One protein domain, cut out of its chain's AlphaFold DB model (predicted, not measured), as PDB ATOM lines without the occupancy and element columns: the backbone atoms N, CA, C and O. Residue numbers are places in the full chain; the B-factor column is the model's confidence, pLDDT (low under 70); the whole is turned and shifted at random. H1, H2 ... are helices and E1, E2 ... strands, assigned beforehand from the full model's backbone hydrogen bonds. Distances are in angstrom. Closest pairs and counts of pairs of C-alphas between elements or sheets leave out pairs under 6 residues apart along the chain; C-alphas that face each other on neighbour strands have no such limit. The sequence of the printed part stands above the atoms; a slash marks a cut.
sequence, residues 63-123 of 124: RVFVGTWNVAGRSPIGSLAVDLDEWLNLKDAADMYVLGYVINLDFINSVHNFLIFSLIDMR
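Overview. This is residues 63 to 123 of the 124 residues of the protein "type I inositol polyphosphate 5-phosphatase 1-like" of Prunus avium (UniProt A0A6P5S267). Two short parallel strands, E1 and E2, run side by side as a narrow ribbon, with helix H1 lying loosely over one face of it and running back between them along the chain. Beyond the far end of E2 the second helix, H2, leads away from this small body, and residues 109 to 123 stick out as a free arm that makes much of the length. The printed part has 61 residues, with two named strands and two named helices in the order E1, H1, E2, H2. The sheet's order is E1, E2, parallel, and the class is mixed, helices and strands. The whole is extended, with a radius of gyration of the C-alphas of 16.9 A, and its C-alphas span 56 by 19 by 15 A.

Arrangement. E1, residues 64 to 69, and E2, residues 96 to 101, are parallel neighbour strands, with 14 degrees between their N-to-C directions. C-alphas 68 and 100 face each other at 4.6 A. Within hydrogen-bond range are N 65 and O 96, 2.9 A apart, and N 98 and O 65, 2.8 A apart. H1, residues 79 to 88, follows E1 in the chain, and the two are near each other, with 5 pairs of C-alphas within 10 A but no pair within 8 A. E1, H1 and E2 form a strand-helix-strand unit, two parallel neighbour strands with a helix between them in the chain, and its crossover is right-handed. H2, residues 105 to 121, is joined to E2 by a tight link of 3 residues. H2 is apart from E1 and from H1. In H2 every O i to N i+4 pair is within hydrogen-bond range; in H1 5 of 6 are.

Along the chain. E1 begins at C-alpha 64, at (152.601, 137.041, 148.204), and is 16.4 A long from first to last C-alpha. H1, Ser 79 to Leu 88, is 15.0 A long. E2, Met 96 to Tyr 101, is 16.9 A long and begins at C-alpha 96, at (153.924, 138.736, 143.836). H2, Leu 105 to Asp 121, is 24.3 A long and ends at C-alpha 121, at (200.934, 137.900, 139.777).

Size, cuts and confidence. The C-alphas of Asp 92 and Arg 123 are the two farthest apart, at 56.0 A. Without residues 109 to 123, which stand free, the body has 46 residues, spans 36 by 19 by 11 A and has a radius of gyration of 12.1 A. The printed part has no cut and no long link. The mean pLDDT of the printed part is 81.5, and residues 75 to 82 are under 70.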
ATOM      1  N   ARG A  63     148.064 137.402 147.007       88.12
ATOM      2  CA  ARG A  63     148.931 136.305 147.435       88.12
ATOM      3  C   ARG A  63     150.381 136.690 147.196       88.12
ATOM      4  O   ARG A  63     150.801 136.888 146.059       88.12
ATOM      5  N   VAL A  64     151.162 136.759 148.272       90.81
ATOM      6  CA  VAL A  64     152.601 137.041 148.204       90.81
ATOM      7  C   VAL A  64     153.385 135.807 148.629       90.81
ATOM      8  O   VAL A  64     153.216 135.312 149.745       90.81
ATOM      9  N   PHE A  65     154.273 135.333 147.760       91.19
ATOM     10  CA  PHE A  65     155.246 134.300 148.100       91.19
ATOM     11  C   PHE A  65     156.563 134.939 148.533       91.19
ATOM     12  O   PHE A  65     157.114 135.780 147.822       91.19
ATOM     13  N   VAL A  66     157.086 134.520 149.688       92.62
ATOM     14  CA  VAL A  66     158.371 134.997 150.213       92.62
ATOM     15  C   VAL A  66     159.273 133.806 150.492       92.62
ATOM     16  O   VAL A  66     158.948 132.955 151.322       92.62
ATOM     17  N   GLY A  67     160.418 133.767 149.819       89.44
ATOM     18  CA  GLY A  67     161.379 132.678 149.908       89.44
ATOM     19  C   GLY A  67     162.799 133.177 150.151       89.44
ATOM     20  O   GLY A  67     163.195 134.245 149.688       89.44
ATOM     21  N   THR A  68     163.586 132.381 150.867       89.69
ATOM     22  CA  THR A  68     165.031 132.582 151.022       89.69
ATOM     23  C   THR A  68     165.747 131.307 150.612       89.69
ATOM     24  O   THR A  68     165.343 130.214 151.013       89.69
ATOM     25  N   TRP A  69     166.796 131.451 149.805       86.00
ATOM     26  CA  TRP A  69     167.545 130.329 149.267       86.00
ATOM     27  C   TRP A  69     169.039 130.426 149.564       86.00
ATOM     28  O   TRP A  69     169.711 131.412 149.258       86.00
ATOM     29  N   ASN A  70     169.588 129.368 150.156       84.62
ATOM     30  CA  ASN A  70     171.026 129.209 150.285       84.62
ATOM     31  C   ASN A  70     171.585 128.534 149.027       84.62
ATOM     32  O   ASN A  70     171.471 127.322 148.869       84.62
ATOM     33  N   VAL A  71     172.235 129.320 148.171       79.94
ATOM     34  CA  VAL A  71     172.875 128.831 146.939       79.94
ATOM     35  C   VAL A  71     174.223 128.141 147.190       79.94
ATOM     36  O   VAL A  71     174.877 127.700 146.251       79.94
ATOM     37  N   ALA A  72     174.675 128.060 148.448       76.88
ATOM     38  CA  ALA A  72     175.925 127.418 148.867       76.88
ATOM     39  C   ALA A  72     177.174 127.909 148.101       76.88
ATOM     40  O   ALA A  72     178.092 127.138 147.833       76.88
ATOM     41  N   GLY A  73     177.200 129.191 147.721       71.44
ATOM     42  CA  GLY A  73     178.287 129.772 146.923       71.44
ATOM     43  C   GLY A  73     178.283 129.361 145.445       71.44
ATOM     44  O   GLY A  73     179.262 129.600 144.745       71.44
ATOM     45  N   ARG A  74     177.207 128.741 144.946       72.56
ATOM     46  CA  ARG A  74     177.038 128.426 143.523       72.56
ATOM     47  C   ARG A  74     176.376 129.593 142.800       72.56
ATOM     48  O   ARG A  74     175.429 130.194 143.301       72.56
ATOM     49  N   SER A  75     176.870 129.896 141.602       67.75
ATOM     50  CA  SER A  75     176.226 130.860 140.712       67.75
ATOM     51  C   SER A  75     174.849 130.336 140.278       67.75
ATOM     52  O   SER A  75     174.755 129.153 139.946       67.75
ATOM     53  N   PRO A  76     173.811 131.185 140.186       62.34
ATOM     54  CA  PRO A  76     172.443 130.775 139.845       62.34
ATOM     55  C   PRO A  76     172.241 130.383 138.367       62.34
ATOM     56  O   PRO A  76     171.118 130.328 137.884       62.34
ATOM     57  N   ILE A  77     173.322 130.108 137.634       64.06
ATOM     58  CA  ILE A  77     173.310 129.682 136.231       64.06
ATOM     59  C   ILE A  77     173.490 128.161 136.128       64.06
ATOM     60  O   ILE A  77     174.296 127.567 136.845       64.06
ATOM     61  N   GLY A  78     172.746 127.521 135.222       69.94
ATOM     62  CA  GLY A  78     172.805 126.073 134.992       69.94
ATOM     63  C   GLY A  78     171.869 125.282 135.910       69.94
ATOM     64  O   GLY A  78     170.683 125.582 135.970       69.94
ATOM     65  N   SER A  79     172.396 124.274 136.619       62.44
ATOM     66  CA  SER A  79     171.607 123.333 137.444       62.44
ATOM     67  C   SER A  79     170.680 124.017 138.453       62.44
ATOM     68  O   SER A  79     169.602 123.511 138.720       62.44
ATOM     69  N   LEU A  80     171.083 125.182 138.969       64.06
ATOM     70  CA  LEU A  80     170.311 125.940 139.949       64.06
ATOM     71  C   LEU A  80     168.997 126.507 139.371       64.06
ATOM     72  O   LEU A  80     168.022 126.663 140.095       64.06
ATOM     73  N   ALA A  81     168.948 126.816 138.072       68.62
ATOM     74  CA  ALA A  81     167.735 127.346 137.446       68.62
ATOM     75  C   ALA A  81     166.598 126.309 137.436       68.62
ATOM     76  O   ALA A  81     165.446 126.661 137.652       68.62
ATOM     77  N   VAL A  82     166.941 125.026 137.280       67.19
ATOM     78  CA  VAL A  82     165.974 123.918 137.323       67.19
ATOM     79  C   VAL A  82     165.375 123.769 138.725       67.19
ATOM     80  O   VAL A  82     164.168 123.593 138.864       67.19
ATOM     81  N   ASP A  83     166.202 123.916 139.764       78.06
ATOM     82  CA  ASP A  83     165.755 123.847 141.160       78.06
ATOM     83  C   ASP A  83     164.838 125.032 141.535       78.06
ATOM     84  O   ASP A  83     163.921 124.886 142.345       78.06
ATOM     85  N   LEU A  84     165.058 126.212 140.934       80.56
ATOM     86  CA  LEU A  84     164.182 127.378 141.097       80.56
ATOM     87  C   LEU A  84     162.806 127.150 140.486       80.56
ATOM     88  O   LEU A  84     161.808 127.498 141.114       80.56
ATOM     89  N   ASP A  85     162.751 126.583 139.283       80.56
ATOM     90  CA  ASP A  85     161.488 126.340 138.590       80.56
ATOM     91  C   ASP A  85     160.602 125.388 139.398       80.56
ATOM     92  O   ASP A  85     159.414 125.648 139.569       80.56
ATOM     93  N   GLU A  86     161.178 124.335 139.984       83.81
ATOM     94  CA  GLU A  86     160.450 123.436 140.886       83.81
ATOM     95  C   GLU A  86     160.009 124.144 142.177       83.81
ATOM     96  O   GLU A  86     158.865 123.996 142.612       83.81
ATOM     97  N   TRP A  87     160.886 124.952 142.777       82.94
ATOM     98  CA  TRP A  87     160.597 125.652 144.029       82.94
ATOM     99  C   TRP A  87     159.521 126.739 143.887       82.94
ATOM    100  O   TRP A  87     158.750 126.974 144.821       82.94
ATOM    101  N   LEU A  88     159.446 127.387 142.722       85.12
ATOM    102  CA  LEU A  88     158.450 128.413 142.404       85.12
ATOM    103  C   LEU A  88     157.153 127.836 141.823       85.12
ATOM    104  O   LEU A  88     156.145 128.550 141.783       85.12
ATOM    105  N   ASN A  89     157.149 126.559 141.426       81.25
ATOM    106  CA  ASN A  89     155.978 125.857 140.904       81.25
ATOM    107  C   ASN A  89     155.004 125.462 142.026       81.25
ATOM    108  O   ASN A  89     154.763 124.293 142.338       81.25
ATOM    109  N   LEU A  90     154.433 126.479 142.659       75.69
ATOM    110  CA  LEU A  90     153.349 126.330 143.613       75.69
ATOM    111  C   LEU A  90     152.079 125.944 142.850       75.69
ATOM    112  O   LEU A  90     151.786 126.512 141.801       75.69
ATOM    113  N   LYS A  91     151.275 125.031 143.418       76.00
ATOM    114  CA  LYS A  91     149.947 124.673 142.872       76.00
ATOM    115  C   LYS A  91     149.060 125.890 142.598       76.00
ATOM    116  O   LYS A  91     148.152 125.805 141.781       76.00
ATOM    117  N   ASP A  92     149.321 126.981 143.308       81.62
ATOM    118  CA  ASP A  92     148.633 128.249 143.191       81.62
ATOM    119  C   ASP A  92     149.657 129.374 142.985       81.62
ATOM    120  O   ASP A  92     150.478 129.640 143.865       81.62
ATOM    121  N   ALA A  93     149.612 130.028 141.820       85.31
ATOM    122  CA  ALA A  93     150.542 131.098 141.458       85.31
ATOM    123  C   ALA A  93     150.346 132.346 142.336       85.31
ATOM    124  O   ALA A  93     149.226 132.823 142.507       85.31
ATOM    125  N   ALA A  94     151.416 132.898 142.897       89.00
ATOM    126  CA  ALA A  94     151.325 134.133 143.671       89.00
ATOM    127  C   ALA A  94     151.178 135.349 142.743       89.00
ATOM    128  O   ALA A  94     151.687 135.348 141.623       89.00
ATOM    129  N   ASP A  95     150.533 136.408 143.229       89.88
ATOM    130  CA  ASP A  95     150.464 137.692 142.522       89.88
ATOM    131  C   ASP A  95     151.813 138.420 142.581       89.88
ATOM    132  O   ASP A  95     152.165 139.193 141.690       89.88
ATOM    133  N   MET A  96     152.593 138.167 143.639       91.38
ATOM    134  CA  MET A  96     153.924 138.736 143.836       91.38
ATOM    135  C   MET A  96     154.882 137.710 144.448       91.38
ATOM    136  O   MET A  96     154.540 137.011 145.404       91.38
ATOM    137  N   TYR A  97     156.118 137.678 143.945       91.88
ATOM    138  CA  TYR A  97     157.196 136.823 144.447       91.88
ATOM    139  C   TYR A  97     158.344 137.679 144.984       91.88
ATOM    140  O   TYR A  97     158.870 138.544 144.284       91.88
ATOM    141  N   VAL A  98     158.762 137.415 146.221       92.75
ATOM    142  CA  VAL A  98     159.916 138.050 146.866       92.75
ATOM    143  C   VAL A  98     160.927 136.970 147.220       92.75
ATOM    144  O   VAL A  98     160.676 136.127 148.081       92.75
ATOM    145  N   LEU A  99     162.082 136.995 146.559       90.75
ATOM    146  CA  LEU A  99     163.121 135.980 146.714       90.75
ATOM    147  C   LEU A  99     164.414 136.626 147.208       90.75
ATOM    148  O   LEU A  99     164.921 137.570 146.607       90.75
ATOM    149  N   GLY A 100     164.949 136.105 148.307       88.44
ATOM    150  CA  GLY A 100     166.273 136.450 148.818       88.44
ATOM    151  C   GLY A 100     167.241 135.283 148.667       88.44
ATOM    152  O   GLY A 100     166.835 134.123 148.713       88.44
ATOM    153  N   TYR A 101     168.534 135.575 148.542       85.06
ATOM    154  CA  TYR A 101     169.582 134.560 148.615       85.06
ATOM    155  C   TYR A 101     170.526 134.837 149.782       85.06
ATOM    156  O   TYR A 101     170.766 135.986 150.154       85.06
ATOM    157  N   VAL A 102     171.054 133.770 150.381       83.44
ATOM    158  CA  VAL A 102     172.034 133.880 151.466       83.44
ATOM    159  C   VAL A 102     173.426 134.024 150.870       83.44
ATOM    160  O   VAL A 102     173.897 133.161 150.128       83.44
ATOM    161  N   ILE A 103     174.090 135.118 151.226       77.75
ATOM    162  CA  ILE A 103     175.473 135.384 150.850       77.75
ATOM    163  C   ILE A 103     176.389 134.673 151.845       77.75
ATOM    164  O   ILE A 103     176.313 134.911 153.050       77.75
ATOM    165  N   ASN A 104     177.267 133.806 151.342       79.25
ATOM    166  CA  ASN A 104     178.275 133.153 152.165       79.25
ATOM    167  C   ASN A 104     179.557 134.009 152.203       79.25
ATOM    168  O   ASN A 104     180.164 134.274 151.164       79.25
ATOM    169  N   LEU A 105     179.958 134.448 153.400       76.06
ATOM    170  CA  LEU A 105     181.165 135.256 153.617       76.06
ATOM    171  C   LEU A 105     182.447 134.524 153.203       76.06
ATOM    172  O   LEU A 105     183.350 135.152 152.657       76.06
ATOM    173  N   ASP A 106     182.512 133.206 153.388       78.94
ATOM    174  CA  ASP A 106     183.680 132.406 153.003       78.94
ATOM    175  C   ASP A 106     183.868 132.410 151.484       78.94
ATOM    176  O   ASP A 106     184.990 132.499 150.986       78.94
ATOM    177  N   PHE A 107     182.761 132.401 150.737       73.69
ATOM    178  CA  PHE A 107     182.793 132.525 149.283       73.69
ATOM    179  C   PHE A 107     183.315 133.899 148.843       73.69
ATOM    180  O   PHE A 107     184.189 133.975 147.980       73.69
ATOM    181  N   ILE A 108     182.849 134.984 149.472       78.56
ATOM    182  CA  ILE A 108     183.331 136.342 149.168       78.56
ATOM    183  C   ILE A 108     184.827 136.466 149.453       78.56
ATOM    184  O   ILE A 108     185.578 136.963 148.613       78.56
ATOM    185  N   ASN A 109     185.267 135.989 150.616       80.50
ATOM    186  CA  ASN A 109     186.672 136.041 151.009       80.50
ATOM    187  C   ASN A 109     187.553 135.228 150.050       80.50
ATOM    188  O   ASN A 109     188.642 135.673 149.688       80.50
ATOM    189  N   SER A 110     187.072 134.070 149.594       80.50
ATOM    190  CA  SER A 110     187.769 133.232 148.614       80.50
ATOM    191  C   SER A 110     187.979 133.957 147.278       80.50
ATOM    192  O   SER A 110     189.106 134.042 146.789       80.50
ATOM    193  N   VAL A 111     186.923 134.564 146.722       81.88
ATOM    194  CA  VAL A 111     187.003 135.313 145.455       81.88
ATOM    195  C   VAL A 111     187.895 136.548 145.590       81.88
ATOM    196  O   VAL A 111     188.718 136.817 144.717       81.88
ATOM    197  N   HIS A 112     187.777 137.281 146.697       86.62
ATOM    198  CA  HIS A 112     188.597 138.462 146.958       86.62
ATOM    199  C   HIS A 112     190.092 138.117 147.029       86.62
ATOM    200  O   HIS A 112     190.909 138.767 146.379       86.62
ATOM    201  N   ASN A 113     190.452 137.052 147.752       85.44
ATOM    202  CA  ASN A 113     191.836 136.588 147.824       85.44
ATOM    203  C   ASN A 113     192.350 136.127 146.456       85.44
ATOM    204  O   ASN A 113     193.453 136.501 146.068       85.44
ATOM    205  N   PHE A 114     191.549 135.375 145.698       86.62
ATOM    206  CA  PHE A 114     191.914 134.933 144.349       86.62
ATOM    207  C   PHE A 114     192.226 136.109 143.409       86.62
ATOM    208  O   PHE A 114     193.229 136.085 142.691       86.62
ATOM    209  N   LEU A 115     191.401 137.159 143.440       87.50
ATOM    210  CA  LEU A 115     191.619 138.364 142.642       87.50
ATOM    211  C   LEU A 115     192.873 139.119 143.076       87.50
ATOM    212  O   LEU A 115     193.628 139.555 142.213       87.50
ATOM    213  N   ILE A 116     193.128 139.237 144.383       89.12
ATOM    214  CA  ILE A 116     194.360 139.848 144.901       89.12
ATOM    215  C   ILE A 116     195.589 139.083 144.410       89.12
ATOM    216  O   ILE A 116     196.509 139.709 143.891       89.12
ATOM    217  N   PHE A 117     195.597 137.752 144.525       85.62
ATOM    218  CA  PHE A 117     196.710 136.938 144.039       85.62
ATOM    219  C   PHE A 117     196.916 137.104 142.533       85.62
ATOM    220  O   PHE A 117     198.039 137.369 142.121       85.62
ATOM    221  N   SER A 118     195.850 137.059 141.728       86.31
ATOM    222  CA  SER A 118     195.951 137.310 140.280       86.31
ATOM    223  C   SER A 118     196.483 138.711 139.960       86.31
ATOM    224  O   SER A 118     197.258 138.878 139.025       86.31
ATOM    225  N   LEU A 119     196.100 139.735 140.730       86.62
ATOM    226  CA  LEU A 119     196.583 141.104 140.529       86.62
ATOM    227  C   LEU A 119     198.054 141.278 140.914       86.62
ATOM    228  O   LEU A 119     198.748 142.081 140.296       86.62
ATOM    229  N   ILE A 120     198.508 140.573 141.952       86.88
ATOM    230  CA  ILE A 120     199.916 140.546 142.367       86.88
ATOM    231  C   ILE A 120     200.747 139.831 141.304       86.88
ATOM    232  O   ILE A 120     201.787 140.351 140.912       86.88
ATOM    233  N   ASP A 121     200.263 138.694 140.808       84.75
ATOM    234  CA  ASP A 121     200.934 137.900 139.777       84.75
ATOM    235  C   ASP A 121     201.049 138.676 138.453       84.75
ATOM    236  O   ASP A 121     202.082 138.658 137.804       84.75
ATOM    237  N   MET A 122     200.036 139.478 138.105       83.62
ATOM    238  CA  MET A 122     200.069 140.387 136.945       83.62
ATOM    239  C   MET A 122     201.010 141.595 137.102       83.62
ATOM    240  O   MET A 122     201.236 142.320 136.132       83.62
ATOM    241  N   ARG A 123     201.498 141.882 138.315       81.25
ATOM    242  CA  ARG A 123     202.418 143.001 138.591       81.25
ATOM    243  C   ARG A 123     203.886 142.578 138.655       81.25
ATOM    244  O   ARG A 123     204.728 143.459 138.828       81.25
TER     245      ARG A 123